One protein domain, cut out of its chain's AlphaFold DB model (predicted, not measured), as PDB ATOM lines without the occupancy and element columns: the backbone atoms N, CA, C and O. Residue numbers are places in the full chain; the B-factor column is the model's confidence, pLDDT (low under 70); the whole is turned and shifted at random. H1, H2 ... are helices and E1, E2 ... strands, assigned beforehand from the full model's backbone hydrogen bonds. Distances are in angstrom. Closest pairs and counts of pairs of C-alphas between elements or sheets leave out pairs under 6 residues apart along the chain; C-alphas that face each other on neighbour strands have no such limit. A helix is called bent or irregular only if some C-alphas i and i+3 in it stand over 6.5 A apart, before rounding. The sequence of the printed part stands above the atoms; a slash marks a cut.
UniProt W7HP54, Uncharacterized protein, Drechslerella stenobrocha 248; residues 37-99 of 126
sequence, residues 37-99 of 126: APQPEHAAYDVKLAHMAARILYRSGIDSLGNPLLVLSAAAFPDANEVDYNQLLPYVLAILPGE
ATOM      1  N   ALA A  37     153.103 161.279 184.485       90.38
ATOM      2  CA  ALA A  37     152.580 162.121 183.418       90.38
ATOM      3  C   ALA A  37     151.041 162.078 183.420       90.38
ATOM      4  O   ALA A  37     150.462 160.999 183.583       90.38
ATOM      5  N   PRO A  38     150.365 163.220 183.206       92.31
ATOM      6  CA  PRO A  38     148.934 163.230 182.940       92.31
ATOM      7  C   PRO A  38     148.595 162.316 181.756       92.31
ATOM      8  O   PRO A  38     149.389 162.179 180.825       92.31
ATOM      9  N   GLN A  39     147.408 161.712 181.766       93.06
ATOM     10  CA  GLN A  39     146.926 160.951 180.610       93.06
ATOM     11  C   GLN A  39     146.376 161.896 179.524       93.06
ATOM     12  O   GLN A  39     145.913 162.982 179.873       93.06
ATOM     13  N   PRO A  40     146.403 161.529 178.228       93.00
ATOM     14  CA  PRO A  40     145.967 162.398 177.124       93.00
ATOM     15  C   PRO A  40     144.554 162.994 177.253       93.00
ATOM     16  O   PRO A  40     144.279 164.064 176.716       93.00
ATOM     17  N   GLU A  41     143.657 162.312 177.958       93.31
ATOM     18  CA  GLU A  41     142.284 162.729 178.246       93.31
ATOM     19  C   GLU A  41     142.171 163.759 179.383       93.31
ATOM     20  O   GLU A  41     141.132 164.407 179.534       93.31
ATOM     21  N   HIS A  42     143.217 163.924 180.193       93.75
ATOM     22  CA  HIS A  42     143.223 164.866 181.303       93.75
ATOM     23  C   HIS A  42     143.488 166.293 180.821       93.75
ATOM     24  O   HIS A  42     144.406 166.553 180.049       93.75
ATOM     25  N   ALA A  43     142.764 167.262 181.388       92.38
ATOM     26  CA  ALA A  43     142.958 168.686 181.088       92.38
ATOM     27  C   ALA A  43     144.367 169.213 181.433       92.38
ATOM     28  O   ALA A  43     144.776 170.252 180.926       92.38
ATOM     29  N   ALA A  44     145.100 168.507 182.300       92.12
ATOM     30  CA  ALA A  44     146.481 168.823 182.662       92.12
ATOM     31  C   ALA A  44     147.520 168.285 181.655       92.12
ATOM     32  O   ALA A  44     148.712 168.523 181.836       92.12
ATOM     33  N   TYR A  45     147.095 167.540 180.629       95.12
ATOM     34  CA  TYR A  45     147.981 167.006 179.601       95.12
ATOM     35  C   TYR A  45     148.498 168.105 178.677       95.12
ATOM     36  O   TYR A  45     147.728 168.839 178.057       95.12
ATOM     37  N   ASP A  46     149.815 168.170 178.531       96.88
ATOM     38  CA  ASP A  46     150.485 169.085 177.625       96.88
ATOM     39  C   ASP A  46     151.043 168.315 176.424       96.88
ATOM     40  O   ASP A  46     152.051 167.605 176.492       96.88
ATOM     41  N   VAL A  47     150.384 168.509 175.281       96.75
ATOM     42  CA  VAL A  47     150.757 167.898 174.000       96.75
ATOM     43  C   VAL A  47     152.172 168.296 173.567       96.75
ATOM     44  O   VAL A  47     152.867 167.500 172.934       96.75
ATOM     45  N   LYS A  48     152.632 169.512 173.892       96.62
ATOM     46  CA  LYS A  48     153.982 169.968 173.534       96.62
ATOM     47  C   LYS A  48     155.033 169.230 174.353       96.62
ATOM     48  O   LYS A  48     156.018 168.777 173.772       96.62
ATOM     49  N   LEU A  49     154.811 169.072 175.661       97.12
ATOM     50  CA  LEU A  49     155.705 168.290 176.522       97.12
ATOM     51  C   LEU A  49     155.763 166.829 176.065       97.12
ATOM     52  O   LEU A  49     156.854 166.285 175.903       97.12
ATOM     53  N   ALA A  50     154.613 166.227 175.749       97.00
ATOM     54  CA  ALA A  50     154.550 164.866 175.222       97.00
ATOM     55  C   ALA A  50     155.309 164.705 173.892       97.00
ATOM     56  O   ALA A  50     156.053 163.742 173.700       97.00
ATOM     57  N   HIS A  51     155.171 165.667 172.976       96.94
ATOM     58  CA  HIS A  51     155.879 165.629 171.698       96.94
ATOM     59  C   HIS A  51     157.396 165.811 171.865       96.94
ATOM     60  O   HIS A  51     158.169 165.151 171.172       96.94
ATOM     61  N   MET A  52     157.840 166.663 172.795       97.56
ATOM     62  CA  MET A  52     159.262 166.766 173.138       97.56
ATOM     63  C   MET A  52     159.785 165.461 173.738       97.56
ATOM     64  O   MET A  52     160.822 164.963 173.300       97.56
ATOM     65  N   ALA A  53     159.043 164.864 174.672       97.50
ATOM     66  CA  ALA A  53     159.418 163.604 175.303       97.50
ATOM     67  C   ALA A  53     159.625 162.475 174.283       97.50
ATOM     68  O   ALA A  53     160.651 161.800 174.329       97.50
ATOM     69  N   ALA A  54     158.730 162.350 173.296       97.06
ATOM     70  CA  ALA A  54     158.833 161.355 172.225       97.06
ATOM     71  C   ALA A  54     160.077 161.519 171.327       97.06
ATOM     72  O   ALA A  54     160.478 160.582 170.638       97.06
ATOM     73  N   ARG A  55     160.696 162.707 171.310       96.94
ATOM     74  CA  ARG A  55     161.956 162.963 170.591       96.94
ATOM     75  C   ARG A  55     163.187 162.725 171.464       96.94
ATOM     76  O   ARG A  55     164.253 162.429 170.928       96.94
ATOM     77  N   ILE A  56     163.039 162.877 172.779       97.88
ATOM     78  CA  ILE A  56     164.093 162.648 173.771       97.88
ATOM     79  C   ILE A  56     164.311 161.153 173.979       97.88
ATOM     80  O   ILE A  56     165.452 160.705 173.927       97.88
ATOM     81  N   LEU A  57     163.243 160.388 174.194       97.56
ATOM     82  CA  LEU A  57     163.312 158.953 174.440       97.56
ATOM     83  C   LEU A  57     162.298 158.225 173.562       97.56
ATOM     84  O   LEU A  57     161.129 158.594 173.527       97.56
ATOM     85  N   TYR A  58     162.732 157.183 172.859       95.69
ATOM     86  CA  TYR A  58     161.838 156.389 172.018       95.69
ATOM     87  C   TYR A  58     162.310 154.945 171.866       95.69
ATOM     88  O   TYR A  58     163.495 154.630 171.986       95.69
ATOM     89  N   ARG A  59     161.361 154.051 171.579       92.62
ATOM     90  CA  ARG A  59     161.623 152.638 171.285       92.62
ATOM     91  C   ARG A  59     162.084 152.491 169.838       92.62
ATOM     92  O   ARG A  59     161.427 152.985 168.926       92.62
ATOM     93  N   SER A  60     163.203 151.806 169.630       94.00
ATOM     94  CA  SER A  60     163.806 151.591 168.308       94.00
ATOM     95  C   SER A  60     163.664 150.153 167.797       94.00
ATOM     96  O   SER A  60     164.039 149.885 166.656       94.00
ATOM     97  N   GLY A  61     163.152 149.230 168.613       90.94
ATOM     98  CA  GLY A  61     162.971 147.826 168.246       90.94
ATOM     99  C   GLY A  61     163.208 146.889 169.424       90.94
ATOM    100  O   GLY A  61     163.075 147.298 170.577       90.94
ATOM    101  N   ILE A  62     163.579 145.650 169.108       89.38
ATOM    102  CA  ILE A  62     163.988 144.621 170.066       89.38
ATOM    103  C   ILE A  62     165.395 144.125 169.729       89.38
ATOM    104  O   ILE A  62     165.791 144.136 168.560       89.38
ATOM    105  N   ASP A  63     166.158 143.717 170.736       84.62
ATOM    106  CA  ASP A  63     167.446 143.055 170.540       84.62
ATOM    107  C   ASP A  63     167.269 141.563 170.183       84.62
ATOM    108  O   ASP A  63     166.155 141.040 170.091       84.62
ATOM    109  N   SER A  64     168.379 140.852 169.971       84.19
ATOM    110  CA  SER A  64     168.369 139.415 169.656       84.19
ATOM    111  C   SER A  64     167.878 138.518 170.799       84.19
ATOM    112  O   SER A  64     167.660 137.329 170.577       84.19
ATOM    113  N   LEU A  65     167.750 139.059 172.010       80.81
ATOM    114  CA  LEU A  65     167.264 138.371 173.203       80.81
ATOM    115  C   LEU A  65     165.788 138.695 173.486       80.81
ATOM    116  O   LEU A  65     165.215 138.133 174.411       80.81
ATOM    117  N   GLY A  66     165.164 139.560 172.677       80.25
ATOM    118  CA  GLY A  66     163.778 139.989 172.844       80.25
ATOM    119  C   GLY A  66     163.596 141.217 173.739       80.25
ATOM    120  O   GLY A  66     162.455 141.594 173.992       80.25
ATOM    121  N   ASN A  67     164.672 141.877 174.181       81.44
ATOM    122  CA  ASN A  67     164.585 143.064 175.034       81.44
ATOM    123  C   ASN A  67     164.280 144.329 174.224       81.44
ATOM    124  O   ASN A  67     164.837 144.504 173.136       81.44
ATOM    125  N   PRO A  68     163.466 145.264 174.748       86.12
ATOM    126  CA  PRO A  68     163.173 146.523 174.088       86.12
ATOM    127  C   PRO A  68     164.426 147.399 174.015       86.12
ATOM    128  O   PRO A  68     165.063 147.718 175.019       86.12
ATOM    129  N   LEU A  69     164.748 147.848 172.805       89.81
ATOM    130  CA  LEU A  69     165.801 148.824 172.562       89.81
ATOM    131  C   LEU A  69     165.228 150.233 172.679       89.81
ATOM    132  O   LEU A  69     164.338 150.626 171.919       89.81
ATOM    133  N   LEU A  70     165.778 151.008 173.608       93.69
ATOM    134  CA  LEU A  70     165.433 152.406 173.845       93.69
ATOM    135  C   LEU A  70     166.577 153.304 173.379       93.69
ATOM    136  O   LEU A  70     167.742 153.052 173.685       93.69
ATOM    137  N   VAL A  71     166.240 154.371 172.659       95.69
ATOM    138  CA  VAL A  71     167.187 155.408 172.251       95.69
ATOM    139  C   VAL A  71     166.898 156.670 173.042       95.69
ATOM    140  O   VAL A  71     165.784 157.186 173.006       95.69
ATOM    141  N   LEU A  72     167.927 157.171 173.723       97.31
ATOM    142  CA  LEU A  72     167.937 158.484 174.354       97.31
ATOM    143  C   LEU A  72     168.716 159.460 173.465       97.31
ATOM    144  O   LEU A  72     169.931 159.332 173.300       97.31
ATOM    145  N   SER A  73     168.031 160.455 172.913       97.00
ATOM    146  CA  SER A  73     168.644 161.522 172.129       97.00
ATOM    147  C   SER A  73     169.017 162.701 173.024       97.00
ATOM    148  O   SER A  73     168.199 163.574 173.308       97.00
ATOM    149  N   ALA A  74     170.286 162.767 173.433       94.94
ATOM    150  CA  ALA A  74     170.800 163.880 174.237       94.94
ATOM    151  C   ALA A  74     170.657 165.247 173.531       94.94
ATOM    152  O   ALA A  74     170.464 166.270 174.175       94.94
ATOM    153  N   ALA A  75     170.713 165.262 172.197       96.19
ATOM    154  CA  ALA A  75     170.571 166.479 171.399       96.19
ATOM    155  C   ALA A  75     169.116 166.963 171.265       96.19
ATOM    156  O   ALA A  75     168.886 168.066 170.780       96.19
ATOM    157  N   ALA A  76     168.132 166.141 171.644       96.50
ATOM    158  CA  ALA A  76     166.720 166.515 171.612       96.50
ATOM    159  C   ALA A  76     166.251 167.207 172.901       96.50
ATOM    160  O   ALA A  76     165.100 167.639 172.965       96.50
ATOM    161  N   PHE A  77     167.113 167.306 173.918       96.00
ATOM    162  CA  PHE A  77     166.783 168.008 175.149       96.00
ATOM    163  C   PHE A  77     166.660 169.519 174.902       96.00
ATOM    164  O   PHE A  77     167.555 170.108 174.291       96.00
ATOM    165  N   PRO A  78     165.566 170.152 175.365       96.25
ATOM    166  CA  PRO A  78     165.402 171.595 175.268       96.25
ATOM    167  C   PRO A  78     166.330 172.327 176.244       96.25
ATOM    168  O   PRO A  78     166.818 171.744 177.219       96.25
ATOM    169  N   ASP A  79     166.533 173.623 176.007       94.69
ATOM    170  CA  ASP A  79     167.236 174.486 176.956       94.69
ATOM    171  C   ASP A  79     166.485 174.505 178.302       94.69
ATOM    172  O   ASP A  79     165.263 174.673 178.358       94.69
ATOM    173  N   ALA A  80     167.219 174.320 179.401       91.81
ATOM    174  CA  ALA A  80     166.664 174.294 180.755       91.81
ATOM    175  C   ALA A  80     166.126 175.657 181.221       91.81
ATOM    176  O   ALA A  80     165.361 175.714 182.180       91.81
ATOM    177  N   ASN A  81     166.499 176.748 180.548       95.06
ATOM    178  CA  ASN A  81     165.926 178.069 180.787       95.06
ATOM    179  C   ASN A  81     164.580 178.265 180.068       95.06
ATOM    180  O   ASN A  81     163.852 179.200 180.392       95.06
ATOM    181  N   GLU A  82     164.250 177.411 179.094       94.06
ATOM    182  CA  GLU A  82     163.034 177.525 178.280       94.06
ATOM    183  C   GLU A  82     161.931 176.556 178.717       94.06
ATOM    184  O   GLU A  82     160.747 176.874 178.599       94.06
ATOM    185  N   VAL A  83     162.302 175.373 179.215       96.00
ATOM    186  CA  VAL A  83     161.357 174.315 179.588       96.00
ATOM    187  C   VAL A  83     161.614 173.853 181.015       96.00
ATOM    188  O   VAL A  83     162.740 173.515 181.373       96.00
ATOM    189  N   ASP A  84     160.552 173.773 181.821       94.19
ATOM    190  CA  ASP A  84     160.628 173.187 183.159       94.19
ATOM    191  C   ASP A  84     160.778 171.662 183.068       94.19
ATOM    192  O   ASP A  84     159.857 170.926 182.696       94.19
ATOM    193  N   TYR A  85     161.957 171.174 183.447       93.88
ATOM    194  CA  TYR A  85     162.264 169.749 183.451       93.88
ATOM    195  C   TYR A  85     161.409 168.966 184.449       93.88
ATOM    196  O   TYR A  85     161.135 167.797 184.200       93.88
ATOM    197  N   ASN A  86     160.918 169.583 185.527       92.38
ATOM    198  CA  ASN A  86     160.023 168.895 186.462       92.38
ATOM    199  C   ASN A  86     158.673 168.564 185.816       92.38
ATOM    200  O   ASN A  86     158.042 167.581 186.192       92.38
ATOM    201  N   GLN A  87     158.251 169.347 184.819       93.62
ATOM    202  CA  GLN A  87     157.044 169.072 184.043       93.62
ATOM    203  C   GLN A  87     157.312 168.150 182.852       93.62
ATOM    204  O   GLN A  87     156.461 167.330 182.521       93.62
ATOM    205  N   LEU A  88     158.487 168.245 182.222       95.94
ATOM    206  CA  LEU A  88     158.856 167.416 181.068       95.94
ATOM    207  C   LEU A  88     159.225 165.975 181.450       95.94
ATOM    208  O   LEU A  88     158.826 165.036 180.761       95.94
ATOM    209  N   LEU A  89     159.996 165.785 182.525       94.38
ATOM    210  CA  LEU A  89     160.512 164.473 182.929       94.38
ATOM    211  C   LEU A  89     159.414 163.418 183.133       94.38
ATOM    212  O   LEU A  89     159.616 162.310 182.639       94.38
ATOM    213  N   PRO A  90     158.253 163.717 183.751       94.88
ATOM    214  CA  PRO A  90     157.135 162.780 183.801       94.88
ATOM    215  C   PRO A  90     156.773 162.175 182.438       94.88
ATOM    216  O   PRO A  90     156.605 160.962 182.334       94.88
ATOM    217  N   TYR A  91     156.711 162.990 181.376       96.00
ATOM    218  CA  TYR A  91     156.391 162.518 180.022       96.00
ATOM    219  C   TYR A  91     157.499 161.641 179.438       96.00
ATOM    220  O   TYR A  91     157.207 160.659 178.763       96.00
ATOM    221  N   VAL A  92     158.768 161.974 179.696       95.94
ATOM    222  CA  VAL A  92     159.912 161.163 179.245       95.94
ATOM    223  C   VAL A  92     159.914 159.807 179.951       95.94
ATOM    224  O   VAL A  92     160.076 158.774 179.306       95.94
ATOM    225  N   LEU A  93     159.701 159.799 181.268       93.06
ATOM    226  CA  LEU A  93     159.694 158.581 182.077       93.06
ATOM    227  C   LEU A  93     158.506 157.672 181.749       93.06
ATOM    228  O   LEU A  93     158.656 156.458 181.817       93.06
ATOM    229  N   ALA A  94     157.371 158.226 181.313       92.56
ATOM    230  CA  ALA A  94     156.211 157.448 180.871       92.56
ATOM    231  C   ALA A  94     156.482 156.555 179.638       92.56
ATOM    232  O   ALA A  94     155.677 155.681 179.328       92.56
ATOM    233  N   ILE A  95     157.599 156.760 178.927       92.38
ATOM    234  CA  ILE A  95     158.007 155.949 177.765       92.38
ATOM    235  C   ILE A  95     158.778 154.691 178.198       92.38
ATOM    236  O   ILE A  95     158.886 153.727 177.428       92.38
ATOM    237  N   LEU A  96     159.324 154.691 179.420       90.25
ATOM    238  CA  LEU A  96     160.059 153.551 179.950       90.25
ATOM    239  C   LEU A  96     159.140 152.326 180.097       90.25
ATOM    240  O   LEU A  96     157.953 152.477 180.386       90.25
ATOM    241  N   PRO A  97     159.681 151.111 179.907       86.31
ATOM    242  CA  PRO A  97     158.995 149.878 180.257       86.31
ATOM    243  C   PRO A  97     158.506 149.920 181.704       86.31
ATOM    244  O   PRO A  97     159.239 150.346 182.599       86.31
ATOM    245  N   GLY A  98     157.272 149.468 181.924       80.81
ATOM    246  CA  GLY A  98     156.759 149.259 183.276       80.81
ATOM    247  C   GLY A  98     157.433 148.061 183.947       80.81
ATOM    248  O   GLY A  98     158.041 147.230 183.276       80.81
ATOM    249  N   GLU A  99     157.276 147.932 185.264       76.31
ATOM    250  CA  GLU A  99     157.856 146.814 186.032       76.31
ATOM    251  C   GLU A  99     157.417 145.448 185.486       76.31
ATOM    252  O   GLU A  99     158.255 144.588 185.243       76.31
TER     253      GLU A  99
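What this domain is: This is residues 37 to 99 of the 126 residues of an uncharacterized protein of Drechslerella stenobrocha 248 (UniProt W7HP54). A hairpin of two strands, E1 and E2, extends from one end of a pair of short helices, H1 and H2, which pack on each other at a steep angle. H1 leads directly into the first strand, and a long loop, residues 73 to 84, folds back from the second strand to the beginning of H2. The printed part has 63 residues, with two named helices and two named strands in the order H1, E1, E2, H2; the sheet is E1 - E2, antiparallel. The class is mixed, helices and strands, with under half of the residues in named elements. The whole is only just loose, close to compact, with a radius of gyration of the C-alphas of 12.9 A and spans of 39 by 28 by 17 A.

Where its parts are: E1 is residues 57 to 62, 15.0 A from first to last C-alpha, and E2 is residues 68 to 72, 12.9 A. H1, residues 47 to 56, measures 14.3 A and begins at C-alpha 47 at (150.757, 167.898, 174.000). H2, residues 85 to 93, measures 11.5 A and ends at C-alpha 93 at (159.694, 158.581, 182.077). H2 is neither bent nor irregular, but only just: C-alphas 87 and 90 are 6.3 A apart.

How they stand to each other: E1 and E2 form an antiparallel hairpin, with 149 degrees between their directions. C-alphas 59 and 70 face each other at 4.6 A. N 60 and O 69 are within hydrogen-bond range at 2.8 A, as are N 71 and O 58 at 2.8 A. At the H1 end of the hairpin, the closest C-alphas of H1 and E2 are those of Ile 56 and Leu 72, 5.7 A apart. H1 and H2 touch, with the C-alphas of Ala 53 and Val 92 closest at 4.7 A. They run the same way at a steep tilt of 64 degrees. The closest C-alphas of E1 and H2 are those of Leu 57 and Val 92, 6.3 A apart. Of the O i to N i+4 pairs, 5 of 6 are within hydrogen-bond range in H1 and 3 of 5 in H2.

The domain as a whole: The two C-alphas farthest apart are those of Leu 65 and Asn 81, at 40.4 A; Leu 65 lies between E1 and E2, and Asn 81 between E2 and H2. The links from H1 to E1 and from E1 to E2 are tight, and the link from E2 to H2, with 12 residues, is long. The printed part has no cut. Its mean pLDDT is 92.8, and no printed residue is under 70.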